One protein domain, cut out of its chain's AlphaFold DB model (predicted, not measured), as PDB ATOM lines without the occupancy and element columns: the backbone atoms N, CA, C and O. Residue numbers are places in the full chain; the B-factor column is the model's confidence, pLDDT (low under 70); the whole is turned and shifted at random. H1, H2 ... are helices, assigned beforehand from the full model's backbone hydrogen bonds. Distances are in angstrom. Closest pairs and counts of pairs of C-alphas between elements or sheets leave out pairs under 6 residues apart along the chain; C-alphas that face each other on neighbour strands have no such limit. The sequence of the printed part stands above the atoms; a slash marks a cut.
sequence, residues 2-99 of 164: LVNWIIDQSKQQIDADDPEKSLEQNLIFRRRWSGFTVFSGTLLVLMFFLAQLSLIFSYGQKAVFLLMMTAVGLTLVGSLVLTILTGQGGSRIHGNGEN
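What this domain is: This is residues 2 to 99 of the 164 residues of the protein "DUF5808 domain-containing protein" of Caldibacillus debilis (UniProt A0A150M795). What does this model look like as a whole? It is a long, narrow helical hairpin: H2, the longest helix, makes the long axis, and H3 folds back side by side with it. The short helix H1 packs side by side on residues 30 to 37 of H2, on the side away from H3, and runs the opposite way to H2, and residues 87 to 99 make a tail with no named element after H3. How large is it, and of what is it made? The printed part has 98 residues with three named helices, in the order H1, H2, H3, and no named strand; its class is all helix. It is only just loose, close to extended, with a radius of gyration of the C-alphas of 18.4 A, and it is a rod with spans of 61 by 26 by 14 A.

Where its parts are: Where does the first helix lie? H1 is residues 2 to 9, 10.5 A from first to last C-alpha, and C-alpha 2 is at (8.421, -30.428, 17.985). Where does the longest helix run? H2 is residues 19 to 57, 56.8 A long, from C-alpha 19 at (-18.579, -24.773, 21.381) to C-alpha 57 at (36.981, -13.194, 20.670). Which helix comes last? H3 is residues 61 to 86, 37.0 A long, and its C-alpha 86 is at (-4.545, -15.487, 28.082).

How they stand to each other: How does H1 stand to H2? They touch and form a helical hairpin, opposite ways at a shallow tilt of 6 degrees; H2 touches H1 with residues 30 to 37 alone. Their closest C-alphas, those of Asn 4 and Ser 34, are 5.8 A apart. How does H3 stand to the other two? H2 and H3 touch and form a second helical hairpin, opposite ways at a shallow tilt of 3 degrees, and their closest C-alphas, those of Phe 29 and Thr 86, are 6.5 A apart. H1 and H3 are apart. What do the backbone N and O atoms show? In H1, H2 and H3 every O i to N i+4 pair is within hydrogen-bond range.

The domain as a whole: How far does the printed part reach? The two C-alphas farthest apart, those of Asp 17 and Ser 58, are 60.9 A apart. Is there a cut, or a long link? The printed part has no cut. The link from H1 to H2, 9 residues, is short, and the link from H2 to H3, 3 residues, is tight. Where is the model's confidence low? The mean pLDDT of the printed part is 86.1, and residues 94 to 99 are under 70. The C-alphas of residues 87 to 99 lie 13 to 27 A from the mean of the C-alphas.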
ATOM      1  N   LEU A   2       9.128 -29.395  17.198       84.56
ATOM      2  CA  LEU A   2       8.421 -30.428  17.985       84.56
ATOM      3  C   LEU A   2       7.326 -29.870  18.912       84.56
ATOM      4  O   LEU A   2       6.210 -30.363  18.900       84.56
ATOM      5  N   VAL A   3       7.618 -28.813  19.677       85.38
ATOM      6  CA  VAL A   3       6.627 -28.203  20.586       85.38
ATOM      7  C   VAL A   3       5.419 -27.660  19.818       85.38
ATOM      8  O   VAL A   3       4.296 -27.922  20.212       85.38
ATOM      9  N   ASN A   4       5.620 -26.984  18.683       88.25
ATOM     10  CA  ASN A   4       4.504 -26.514  17.851       88.25
ATOM     11  C   ASN A   4       3.686 -27.663  17.261       88.25
ATOM     12  O   ASN A   4       2.472 -27.549  17.170       88.25
ATOM     13  N   TRP A   5       4.336 -28.773  16.912       88.06
ATOM     14  CA  TRP A   5       3.635 -29.982  16.493       88.06
ATOM     15  C   TRP A   5       2.800 -30.584  17.636       88.06
ATOM     16  O   TRP A   5       1.658 -30.961  17.417       88.06
ATOM     17  N   ILE A   6       3.305 -30.585  18.875       88.88
ATOM     18  CA  ILE A   6       2.529 -30.997  20.061       88.88
ATOM     19  C   ILE A   6       1.319 -30.075  20.278       88.88
ATOM     20  O   ILE A   6       0.222 -30.560  20.542       88.88
ATOM     21  N   ILE A   7       1.508 -28.757  20.148       87.06
ATOM     22  CA  ILE A   7       0.425 -27.767  20.268       87.06
ATOM     23  C   ILE A   7      -0.659 -28.024  19.222       87.06
ATOM     24  O   ILE A   7      -1.836 -27.896  19.531       87.06
ATOM     25  N   ASP A   8      -0.276 -28.377  17.999       87.00
ATOM     26  CA  ASP A   8      -1.205 -28.684  16.914       87.00
ATOM     27  C   ASP A   8      -1.978 -29.988  17.173       87.00
ATOM     28  O   ASP A   8      -3.207 -29.996  17.165       87.00
ATOM     29  N   GLN A   9      -1.269 -31.064  17.521       87.31
ATOM     30  CA  GLN A   9      -1.844 -32.401  17.723       87.31
ATOM     31  C   GLN A   9      -2.593 -32.576  19.050       87.31
ATOM     32  O   GLN A   9      -3.267 -33.589  19.251       87.31
ATOM     33  N   SER A  10      -2.463 -31.635  19.984       87.81
ATOM     34  CA  SER A  10      -3.146 -31.725  21.268       87.81
ATOM     35  C   SER A  10      -4.659 -31.692  21.089       87.81
ATOM     36  O   SER A  10      -5.189 -30.785  20.440       87.81
ATOM     37  N   LYS A  11      -5.371 -32.592  21.775       87.69
ATOM     38  CA  LYS A  11      -6.833 -32.518  21.904       87.69
ATOM     39  C   LYS A  11      -7.242 -31.152  22.461       87.69
ATOM     40  O   LYS A  11      -6.568 -30.616  23.345       87.69
ATOM     41  N   GLN A  12      -8.293 -30.573  21.889       81.94
ATOM     42  CA  GLN A  12      -8.870 -29.298  22.312       81.94
ATOM     43  C   GLN A  12      -9.929 -29.555  23.386       81.94
ATOM     44  O   GLN A  12     -10.713 -30.498  23.271       81.94
ATOM     45  N   GLN A  13      -9.930 -28.735  24.434       77.31
ATOM     46  CA  GLN A  13     -10.981 -28.738  25.448       77.31
ATOM     47  C   GLN A  13     -12.028 -27.711  25.012       77.31
ATOM     48  O   GLN A  13     -11.801 -26.512  25.131       77.31
ATOM     49  N   ILE A  14     -13.112 -28.202  24.415       75.75
ATOM     50  CA  ILE A  14     -14.225 -27.393  23.912       75.75
ATOM     51  C   ILE A  14     -15.343 -27.458  24.951       75.75
ATOM     52  O   ILE A  14     -15.647 -28.541  25.460       75.75
ATOM     53  N   ASP A  15     -15.912 -26.303  25.275       73.94
ATOM     54  CA  ASP A  15     -17.056 -26.208  26.175       73.94
ATOM     55  C   ASP A  15     -18.320 -26.697  25.455       73.94
ATOM     56  O   ASP A  15     -18.527 -26.400  24.277       73.94
ATOM     57  N   ALA A  16     -19.151 -27.467  26.151       74.38
ATOM     58  CA  ALA A  16     -20.401 -27.974  25.600       74.38
ATOM     59  C   ALA A  16     -21.478 -26.881  25.517       74.38
ATOM     60  O   ALA A  16     -22.333 -26.957  24.633       74.38
ATOM     61  N   ASP A  17     -21.418 -25.879  26.401       74.94
ATOM     62  CA  ASP A  17     -22.422 -24.812  26.482       74.94
ATOM     63  C   ASP A  17     -22.247 -23.774  25.358       74.94
ATOM     64  O   ASP A  17     -23.233 -23.275  24.816       74.94
ATOM     65  N   ASP A  18     -20.999 -23.491  24.961       79.12
ATOM     66  CA  ASP A  18     -20.668 -22.626  23.818       79.12
ATOM     67  C   ASP A  18     -19.441 -23.160  23.035       79.12
ATOM     68  O   ASP A  18     -18.288 -22.740  23.251       79.12
ATOM     69  N   PRO A  19     -19.661 -24.122  22.116       79.75
ATOM     70  CA  PRO A  19     -18.579 -24.773  21.381       79.75
ATOM     71  C   PRO A  19     -17.826 -23.843  20.422       79.75
ATOM     72  O   PRO A  19     -16.616 -23.990  20.243       79.75
ATOM     73  N   GLU A  20     -18.517 -22.887  19.793       83.31
ATOM     74  CA  GLU A  20     -17.901 -21.995  18.801       83.31
ATOM     75  C   GLU A  20     -16.956 -20.996  19.474       83.31
ATOM     76  O   GLU A  20     -15.804 -20.841  19.049       83.31
ATOM     77  N   LYS A  21     -17.398 -20.378  20.575       81.25
ATOM     78  CA  LYS A  21     -16.587 -19.418  21.333       81.25
ATOM     79  C   LYS A  21     -15.374 -20.082  21.981       81.25
ATOM     80  O   LYS A  21     -14.265 -19.548  21.905       81.25
ATOM     81  N   SER A  22     -15.557 -21.253  22.595       80.94
ATOM     82  CA  SER A  22     -14.456 -21.977  23.248       80.94
ATOM     83  C   SER A  22     -13.406 -22.465  22.243       80.94
ATOM     84  O   SER A  22     -12.202 -22.386  22.514       80.94
ATOM     85  N   LEU A  23     -13.826 -22.870  21.040       84.38
ATOM     86  CA  LEU A  23     -12.915 -23.181  19.941       84.38
ATOM     87  C   LEU A  23     -12.092 -21.956  19.516       84.38
ATOM     88  O   LEU A  23     -10.866 -22.051  19.403       84.38
ATOM     89  N   GLU A  24     -12.729 -20.799  19.306       86.75
ATOM     90  CA  GLU A  24     -12.028 -19.571  18.909       86.75
ATOM     91  C   GLU A  24     -10.991 -19.146  19.962       86.75
ATOM     92  O   GLU A  24      -9.830 -18.865  19.633       86.75
ATOM     93  N   GLN A  25     -11.368 -19.181  21.242       86.19
ATOM     94  CA  GLN A  25     -10.463 -18.902  22.359       86.19
ATOM     95  C   GLN A  25      -9.263 -19.859  22.373       86.19
ATOM     96  O   GLN A  25      -8.116 -19.404  22.498       86.19
ATOM     97  N   ASN A  26      -9.499 -21.159  22.169       86.75
ATOM     98  CA  ASN A  26      -8.437 -22.160  22.124       86.75
ATOM     99  C   ASN A  26      -7.467 -21.907  20.957       86.75
ATOM    100  O   ASN A  26      -6.245 -21.950  21.133       86.75
ATOM    101  N   LEU A  27      -7.985 -21.553  19.778       88.19
ATOM    102  CA  LEU A  27      -7.165 -21.225  18.607       88.19
ATOM    103  C   LEU A  27      -6.285 -19.994  18.850       88.19
ATOM    104  O   LEU A  27      -5.092 -20.011  18.517       88.19
ATOM    105  N   ILE A  28      -6.829 -18.933  19.455       89.75
ATOM    106  CA  ILE A  28      -6.053 -17.731  19.790       89.75
ATOM    107  C   ILE A  28      -4.989 -18.064  20.842       89.75
ATOM    108  O   ILE A  28      -3.833 -17.650  20.693       89.75
ATOM    109  N   PHE A  29      -5.340 -18.841  21.870       89.88
ATOM    110  CA  PHE A  29      -4.400 -19.324  22.881       89.88
ATOM    111  C   PHE A  29      -3.235 -20.089  22.242       89.88
ATOM    112  O   PHE A  29      -2.069 -19.738  22.459       89.88
ATOM    113  N   ARG A  30      -3.525 -21.065  21.375       90.38
ATOM    114  CA  ARG A  30      -2.505 -21.851  20.664       90.38
ATOM    115  C   ARG A  30      -1.638 -20.989  19.760       90.38
ATOM    116  O   ARG A  30      -0.420 -21.155  19.752       90.38
ATOM    117  N   ARG A  31      -2.229 -20.034  19.038       91.31
ATOM    118  CA  ARG A  31      -1.482 -19.119  18.162       91.31
ATOM    119  C   ARG A  31      -0.517 -18.240  18.958       91.31
ATOM    120  O   ARG A  31       0.637 -18.095  18.559       91.31
ATOM    121  N   ARG A  32      -0.956 -17.702  20.100       92.62
ATOM    122  CA  ARG A  32      -0.113 -16.912  21.013       92.62
ATOM    123  C   ARG A  32       1.060 -17.730  21.555       92.62
ATOM    124  O   ARG A  32       2.200 -17.275  21.483       92.62
ATOM    125  N   TRP A  33       0.800 -18.945  22.036       91.69
ATOM    126  CA  TRP A  33       1.848 -19.835  22.547       91.69
ATOM    127  C   TRP A  33       2.803 -20.331  21.469       91.69
ATOM    128  O   TRP A  33       4.006 -20.417  21.715       91.69
ATOM    129  N   SER A  34       2.294 -20.617  20.273       93.25
ATOM    130  CA  SER A  34       3.112 -20.999  19.123       93.25
ATOM    131  C   SER A  34       4.061 -19.867  18.729       93.25
ATOM    132  O   SER A  34       5.276 -20.070  18.663       93.25
ATOM    133  N   GLY A  35       3.538 -18.642  18.591       93.75
ATOM    134  CA  GLY A  35       4.346 -17.454  18.309       93.75
ATOM    135  C   GLY A  35       5.406 -17.198  19.382       93.75
ATOM    136  O   GLY A  35       6.580 -17.008  19.058       93.75
ATOM    137  N   PHE A  36       5.024 -17.282  20.659       94.31
ATOM    138  CA  PHE A  36       5.955 -17.143  21.780       94.31
ATOM    139  C   PHE A  36       7.057 -18.213  21.748       94.31
ATOM    140  O   PHE A  36       8.235 -17.892  21.869       94.31
ATOM    141  N   THR A  37       6.699 -19.473  21.489       93.06
ATOM    142  CA  THR A  37       7.654 -20.588  21.393       93.06
ATOM    143  C   THR A  37       8.666 -20.374  20.266       93.06
ATOM    144  O   THR A  37       9.858 -20.624  20.452       93.06
ATOM    145  N   VAL A  38       8.224 -19.896  19.096       94.56
ATOM    146  CA  VAL A  38       9.123 -19.589  17.966       94.56
ATOM    147  C   VAL A  38      10.056 -18.429  18.301       94.56
ATOM    148  O   VAL A  38      11.257 -18.516  18.030       94.56
ATOM    149  N   PHE A  39       9.530 -17.368  18.915       95.31
ATOM    150  CA  PHE A  39      10.325 -16.217  19.337       95.31
ATOM    151  C   PHE A  39      11.397 -16.621  20.354       95.31
ATOM    152  O   PHE A  39      12.583 -16.388  20.123       95.31
ATOM    153  N   SER A  40      11.008 -17.296  21.438       94.31
ATOM    154  CA  SER A  40      11.933 -17.748  22.481       94.31
ATOM    155  C   SER A  40      12.953 -18.759  21.958       94.31
ATOM    156  O   SER A  40      14.119 -18.701  22.337       94.31
ATOM    157  N   GLY A  41      12.548 -19.657  21.055       93.94
ATOM    158  CA  GLY A  41      13.465 -20.595  20.404       93.94
ATOM    159  C   GLY A  41      14.505 -19.888  19.534       93.94
ATOM    160  O   GLY A  41      15.691 -20.196  19.617       93.94
ATOM    161  N   THR A  42      14.083 -18.897  18.745       94.62
ATOM    162  CA  THR A  42      14.997 -18.068  17.942       94.62
ATOM    163  C   THR A  42      15.957 -17.285  18.838       94.62
ATOM    164  O   THR A  42      17.163 -17.283  18.594       94.62
ATOM    165  N   LEU A  43      15.445 -16.675  19.912       95.38
ATOM    166  CA  LEU A  43      16.257 -15.961  20.897       95.38
ATOM    167  C   LEU A  43      17.312 -16.881  21.524       95.38
ATOM    168  O   LEU A  43      18.476 -16.504  21.595       95.38
ATOM    169  N   LEU A  44      16.940 -18.107  21.903       94.69
ATOM    170  CA  LEU A  44      17.871 -19.099  22.446       94.69
ATOM    171  C   LEU A  44      19.001 -19.440  21.461       94.69
ATOM    172  O   LEU A  44      20.164 -19.500  21.860       94.69
ATOM    173  N   VAL A  45      18.687 -19.629  20.175       95.62
ATOM    174  CA  VAL A  45      19.703 -19.888  19.139       95.62
ATOM    175  C   VAL A  45      20.671 -18.709  19.016       95.62
ATOM    176  O   VAL A  45      21.885 -18.915  18.984       95.62
ATOM    177  N   LEU A  46      20.158 -17.474  19.014       94.94
ATOM    178  CA  LEU A  46      20.992 -16.268  18.996       94.94
ATOM    179  C   LEU A  46      21.872 -16.158  20.245       94.94
ATOM    180  O   LEU A  46      23.035 -15.766  20.147       94.94
ATOM    181  N   MET A  47      21.351 -16.538  21.414       93.25
ATOM    182  CA  MET A  47      22.120 -16.564  22.658       93.25
ATOM    183  C   MET A  47      23.262 -17.578  22.588       93.25
ATOM    184  O   MET A  47      24.383 -17.241  22.964       93.25
ATOM    185  N   PHE A  48      23.026 -18.783  22.062       94.19
ATOM    186  CA  PHE A  48      24.100 -19.760  21.864       94.19
ATOM    187  C   PHE A  48      25.142 -19.280  20.857       94.19
ATOM    188  O   PHE A  48      26.338 -19.429  21.102       94.19
ATOM    189  N   PHE A  49      24.714 -18.655  19.762       93.75
ATOM    190  CA  PHE A  49      25.632 -18.057  18.800       93.75
ATOM    191  C   PHE A  49      26.516 -16.979  19.450       93.75
ATOM    192  O   PHE A  49      27.740 -17.013  19.319       93.75
ATOM    193  N   LEU A  50      25.918 -16.071  20.228       91.19
ATOM    194  CA  LEU A  50      26.656 -15.036  20.950       91.19
ATOM    195  C   LEU A  50      27.604 -15.623  22.009       91.19
ATOM    196  O   LEU A  50      28.715 -15.118  22.177       91.19
ATOM    197  N   ALA A  51      27.199 -16.701  22.691       90.75
ATOM    198  CA  ALA A  51      28.057 -17.419  23.632       90.75
ATOM    199  C   ALA A  51      29.344 -17.894  22.949       90.75
ATOM    200  O   ALA A  51      30.439 -17.608  23.434       90.75
ATOM    201  N   GLN A  52      29.220 -18.538  21.787       91.81
ATOM    202  CA  GLN A  52      30.368 -19.024  21.018       91.81
ATOM    203  C   GLN A  52      31.279 -17.881  20.547       91.81
ATOM    204  O   GLN A  52      32.498 -17.964  20.702       91.81
ATOM    205  N   LEU A  53      30.711 -16.773  20.055       90.06
ATOM    206  CA  LEU A  53      31.503 -15.592  19.683       90.06
ATOM    207  C   LEU A  53      32.278 -15.015  20.873       90.06
ATOM    208  O   LEU A  53      33.442 -14.641  20.731       90.06
ATOM    209  N   SER A  54      31.655 -14.959  22.053       89.31
ATOM    210  CA  SER A  54      32.305 -14.431  23.257       89.31
ATOM    211  C   SER A  54      33.497 -15.275  23.715       89.31
ATOM    212  O   SER A  54      34.467 -14.721  24.229       89.31
ATOM    213  N   LEU A  55      33.451 -16.591  23.475       87.88
ATOM    214  CA  LEU A  55      34.561 -17.501  23.755       87.88
ATOM    215  C   LEU A  55      35.723 -17.280  22.780       87.88
ATOM    216  O   LEU A  55      36.868 -17.201  23.215       87.88
ATOM    217  N   ILE A  56      35.435 -17.137  21.482       88.62
ATOM    218  CA  ILE A  56      36.467 -16.985  20.441       88.62
ATOM    219  C   ILE A  56      37.185 -15.637  20.562       88.62
ATOM    220  O   ILE A  56      38.411 -15.576  20.522       88.62
ATOM    221  N   PHE A  57      36.430 -14.551  20.715       86.69
ATOM    222  CA  PHE A  57      36.981 -13.194  20.670       86.69
ATOM    223  C   PHE A  57      37.290 -12.608  22.055       86.69
ATOM    224  O   PHE A  57      37.750 -11.472  22.146       86.69
ATOM    225  N   SER A  58      37.037 -13.355  23.139       79.31
ATOM    226  CA  SER A  58      37.220 -12.901  24.531       79.31
ATOM    227  C   SER A  58      36.555 -11.546  24.841       79.31
ATOM    228  O   SER A  58      37.012 -10.795  25.705       79.31
ATOM    229  N   TYR A  59      35.455 -11.218  24.149       74.50
ATOM    230  CA  TYR A  59      34.667 -10.015  24.425       74.50
ATOM    231  C   TYR A  59      34.088 -10.063  25.842       74.50
ATOM    232  O   TYR A  59      33.765 -11.136  26.345       74.50
ATOM    233  N   GLY A  60      33.940  -8.890  26.473       82.88
ATOM    234  CA  GLY A  60      33.584  -8.703  27.886       82.88
ATOM    235  C   GLY A  60      32.571  -9.711  28.441       82.88
ATOM    236  O   GLY A  60      31.364  -9.476  28.413       82.88
ATOM    237  N   GLN A  61      33.083 -10.805  29.014       83.44
ATOM    238  CA  GLN A  61      32.298 -11.971  29.439       83.44
ATOM    239  C   GLN A  61      31.191 -11.596  30.430       83.44
ATOM    240  O   GLN A  61      30.086 -12.124  30.369       83.44
ATOM    241  N   LYS A  62      31.462 -10.612  31.299       89.81
ATOM    242  CA  LYS A  62      30.477 -10.063  32.240       89.81
ATOM    243  C   LYS A  62      29.264  -9.457  31.526       89.81
ATOM    244  O   LYS A  62      28.139  -9.686  31.952       89.81
ATOM    245  N   ALA A  63      29.477  -8.707  30.443       90.19
ATOM    246  CA  ALA A  63      28.395  -8.075  29.690       90.19
ATOM    247  C   ALA A  63      27.546  -9.119  28.953       90.19
ATOM    248  O   ALA A  63      26.319  -9.060  29.001       90.19
ATOM    249  N   VAL A  64      28.194 -10.112  28.337       91.00
ATOM    250  CA  VAL A  64      27.509 -11.226  27.662       91.00
ATOM    251  C   VAL A  64      26.683 -12.039  28.659       91.00
ATOM    252  O   VAL A  64      25.516 -12.321  28.398       91.00
ATOM    253  N   PHE A  65      27.240 -12.341  29.833       91.19
ATOM    254  CA  PHE A  65      26.519 -13.023  30.905       91.19
ATOM    255  C   PHE A  65      25.279 -12.240  31.367       91.19
ATOM    256  O   PHE A  65      24.186 -12.801  31.431       91.19
ATOM    257  N   LEU A  66      25.421 -10.937  31.644       94.00
ATOM    258  CA  LEU A  66      24.300 -10.085  32.060       94.00
ATOM    259  C   LEU A  66      23.206 -10.009  30.989       94.00
ATOM    260  O   LEU A  66      22.019 -10.093  31.314       94.00
ATOM    261  N   LEU A  67      23.593  -9.904  29.716       93.44
ATOM    262  CA  LEU A  67      22.658  -9.926  28.595       93.44
ATOM    263  C   LEU A  67      21.898 -11.257  28.530       93.44
ATOM    264  O   LEU A  67      20.675 -11.255  28.394       93.44
ATOM    265  N   MET A  68      22.597 -12.385  28.684       93.88
ATOM    266  CA  MET A  68      21.967 -13.707  28.681       93.88
ATOM    267  C   MET A  68      20.989 -13.882  29.841       93.88
ATOM    268  O   MET A  68      19.860 -14.322  29.631       93.88
ATOM    269  N   MET A  69      21.381 -13.497  31.054       94.88
ATOM    270  CA  MET A  69      20.499 -13.563  32.223       94.88
ATOM    271  C   MET A  69      19.261 -12.687  32.057       94.88
ATOM    272  O   MET A  69      18.152 -13.120  32.368       94.88
ATOM    273  N   THR A  70      19.427 -11.495  31.487       95.56
ATOM    274  CA  THR A  70      18.304 -10.602  31.180       95.56
ATOM    275  C   THR A  70      17.365 -11.233  30.153       95.56
ATOM    276  O   THR A  70      16.155 -11.251  30.363       95.56
ATOM    277  N   ALA A  71      17.896 -11.813  29.073       95.69
ATOM    278  CA  ALA A  71      17.093 -12.467  28.040       95.69
ATOM    279  C   ALA A  71      16.312 -13.684  28.575       95.69
ATOM    280  O   ALA A  71      15.124 -13.838  28.267       95.69
ATOM    281  N   VAL A  72      16.934 -14.512  29.426       95.75
ATOM    282  CA  VAL A  72      16.238 -15.613  30.121       95.75
ATOM    283  C   VAL A  72      15.147 -15.057  31.036       95.75
ATOM    284  O   VAL A  72      14.006 -15.510  30.965       95.75
ATOM    285  N   GLY A  73      15.466 -14.047  31.851       96.69
ATOM    286  CA  GLY A  73      14.511 -13.413  32.761       96.69
ATOM    287  C   GLY A  73      13.291 -12.848  32.030       96.69
ATOM    288  O   GLY A  73      12.159 -13.135  32.415       96.69
ATOM    289  N   LEU A  74      13.503 -12.127  30.926       96.50
ATOM    290  CA  LEU A  74      12.426 -11.597  30.083       96.50
ATOM    291  C   LEU A  74      11.581 -12.707  29.457       96.50
ATOM    292  O   LEU A  74      10.363 -12.570  29.377       96.50
ATOM    293  N   THR A  75      12.198 -13.816  29.051       95.75
ATOM    294  CA  THR A  75      11.463 -14.971  28.522       95.75
ATOM    295  C   THR A  75      10.582 -15.600  29.602       95.75
ATOM    296  O   THR A  75       9.407 -15.874  29.362       95.75
ATOM    297  N   LEU A  76      11.096 -15.770  30.822       95.12
ATOM    298  CA  LEU A  76      10.311 -16.294  31.942       95.12
ATOM    299  C   LEU A  76       9.142 -15.367  32.289       95.12
ATOM    300  O   LEU A  76       7.996 -15.817  32.319       95.12
ATOM    301  N   VAL A  77       9.408 -14.070  32.466       96.69
ATOM    302  CA  VAL A  77       8.367 -13.064  32.738       96.69
ATOM    303  C   VAL A  77       7.345 -13.022  31.603       96.69
ATOM    304  O   VAL A  77       6.148 -13.045  31.867       96.69
ATOM    305  N   GLY A  78       7.792 -13.045  30.346       95.12
ATOM    306  CA  GLY A  78       6.920 -13.078  29.174       95.12
ATOM    307  C   GLY A  78       5.981 -14.284  29.174       95.12
ATOM    308  O   GLY A  78       4.791 -14.124  28.916       95.12
ATOM    309  N   SER A  79       6.472 -15.469  29.547       92.81
ATOM    310  CA  SER A  79       5.638 -16.676  29.648       92.81
ATOM    311  C   SER A  79       4.586 -16.586  30.763       92.81
ATOM    312  O   SER A  79       3.443 -17.018  30.581       92.81
ATOM    313  N   LEU A  80       4.939 -15.975  31.902       92.31
ATOM    314  CA  LEU A  80       4.022 -15.747  33.020       92.31
ATOM    315  C   LEU A  80       2.948 -14.730  32.639       92.31
ATOM    316  O   LEU A  80       1.762 -14.996  32.820       92.31
ATOM    317  N   VAL A  81       3.353 -13.603  32.052       93.19
ATOM    318  CA  VAL A  81       2.436 -12.574  31.548       93.19
ATOM    319  C   VAL A  81       1.492 -13.178  30.514       93.19
ATOM    320  O   VAL A  81       0.282 -12.995  30.618       93.19
ATOM    321  N   LEU A  82       2.003 -13.970  29.568       92.25
ATOM    322  CA  LEU A  82       1.175 -14.624  28.558       92.25
ATOM    323  C   LEU A  82       0.148 -15.575  29.185       92.25
ATOM    324  O   LEU A  82      -1.017 -15.560  28.789       92.25
ATOM    325  N   THR A  83       0.565 -16.349  30.190       88.88
ATOM    326  CA  THR A  83      -0.312 -17.247  30.958       88.88
ATOM    327  C   THR A  83      -1.404 -16.471  31.694       88.88
ATOM    328  O   THR A  83      -2.577 -16.832  31.616       88.88
ATOM    329  N   ILE A  84      -1.043 -15.383  32.380       88.44
ATOM    330  CA  ILE A  84      -1.979 -14.567  33.164       88.44
ATOM    331  C   ILE A  84      -2.967 -13.834  32.251       88.44
ATOM    332  O   ILE A  84      -4.154 -13.786  32.566       88.44
ATOM    333  N   LEU A  85      -2.511 -13.281  31.127       88.62
ATOM    334  CA  LEU A  85      -3.365 -12.518  30.213       88.62
ATOM    335  C   LEU A  85      -4.268 -13.407  29.357       88.62
ATOM    336  O   LEU A  85      -5.365 -12.996  28.993       88.62
ATOM    337  N   THR A  86      -3.808 -14.604  28.999       86.81
ATOM    338  CA  THR A  86      -4.545 -15.487  28.082       86.81
ATOM    339  C   THR A  86      -5.431 -16.480  28.840       86.81
ATOM    340  O   THR A  86      -6.470 -16.882  28.328       86.81
ATOM    341  N   GLY A  87      -5.080 -16.827  30.082       82.75
ATOM    342  CA  GLY A  87      -5.781 -17.862  30.841       82.75
ATOM    343  C   GLY A  87      -5.511 -19.269  30.299       82.75
ATOM    344  O   GLY A  87      -4.858 -19.450  29.268       82.75
ATOM    345  N   GLN A  88      -5.995 -20.280  31.019       80.19
ATOM    346  CA  GLN A  88      -5.928 -21.679  30.592       80.19
ATOM    347  C   GLN A  88      -6.890 -21.899  29.419       80.19
ATOM    348  O   GLN A  88      -8.034 -21.459  29.486       80.19
ATOM    349  N   GLY A  89      -6.415 -22.499  28.324       77.81
ATOM    350  CA  GLY A  89      -7.227 -22.738  27.123       77.81
ATOM    351  C   GLY A  89      -7.757 -21.475  26.426       77.81
ATOM    352  O   GLY A  89      -8.576 -21.586  25.523       77.81
ATOM    353  N   GLY A  90      -7.307 -20.275  26.817       83.00
ATOM    354  CA  GLY A  90      -7.864 -19.014  26.319       83.00
ATOM    355  C   GLY A  90      -9.028 -18.457  27.142       83.00
ATOM    356  O   GLY A  90      -9.650 -17.493  26.709       83.00
ATOM    357  N   SER A  91      -9.295 -18.996  28.336       79.31
ATOM    358  CA  SER A  91     -10.455 -18.623  29.163       79.31
ATOM    359  C   SER A  91     -10.568 -17.135  29.513       79.31
ATOM    360  O   SER A  91     -11.660 -16.653  29.790       79.31
ATOM    361  N   ARG A  92      -9.461 -16.378  29.490       80.31
ATOM    362  CA  ARG A  92      -9.457 -14.925  29.767       80.31
ATOM    363  C   ARG A  92      -9.554 -14.066  28.504       80.31
ATOM    364  O   ARG A  92      -9.575 -12.834  28.592       80.31
ATOM    365  N   ILE A  93      -9.604 -14.690  27.329       80.19
ATOM    366  CA  ILE A  93      -9.811 -14.021  26.045       80.19
ATOM    367  C   ILE A  93     -11.316 -13.758  25.910       80.19
ATOM    368  O   ILE A  93     -12.068 -14.566  25.374       80.19
ATOM    369  N   HIS A  94     -11.773 -12.634  26.454       68.00
ATOM    370  CA  HIS A  94     -13.182 -12.261  26.404       68.00
ATOM    371  C   HIS A  94     -13.571 -11.815  24.988       68.00
ATOM    372  O   HIS A  94     -13.018 -10.847  24.465       68.00
ATOM    373  N   GLY A  95     -14.565 -12.482  24.401       55.75
ATOM    374  CA  GLY A  95     -15.523 -11.809  23.525       55.75
ATOM    375  C   GLY A  95     -16.479 -11.009  24.411       55.75
ATOM    376  O   GLY A  95     -16.800 -11.460  25.507       55.75
ATOM    377  N   ASN A  96     -16.870  -9.807  23.989       42.44
ATOM    378  CA  ASN A  96     -17.801  -8.933  24.714       42.44
ATOM    379  C   ASN A  96     -18.999  -9.737  25.278       42.44
ATOM    380  O   ASN A  96     -19.832 -10.186  24.498       42.44
ATOM    381  N   GLY A  97     -19.087  -9.906  26.605       41.28
ATOM    382  CA  GLY A  97     -20.246 -10.515  27.277       41.28
ATOM    383  C   GLY A  97     -19.951 -11.753  28.141       41.28
ATOM    384  O   GLY A  97     -19.650 -12.827  27.626       41.28
ATOM    385  N   GLU A  98     -20.127 -11.542  29.449       43.38
ATOM    386  CA  GLU A  98     -20.532 -12.473  30.522       43.38
ATOM    387  C   GLU A  98     -19.661 -13.649  31.024       43.38
ATOM    388  O   GLU A  98     -19.246 -14.541  30.291       43.38
ATOM    389  N   ASN A  99     -19.505 -13.597  32.360       42.28
ATOM    390  CA  ASN A  99     -19.537 -14.610  33.426       42.28
ATOM    391  C   ASN A  99     -18.732 -15.916  33.306       42.28
ATOM    392  O   ASN A  99     -19.207 -16.965  32.892       42.28
TER     393      ASN A  99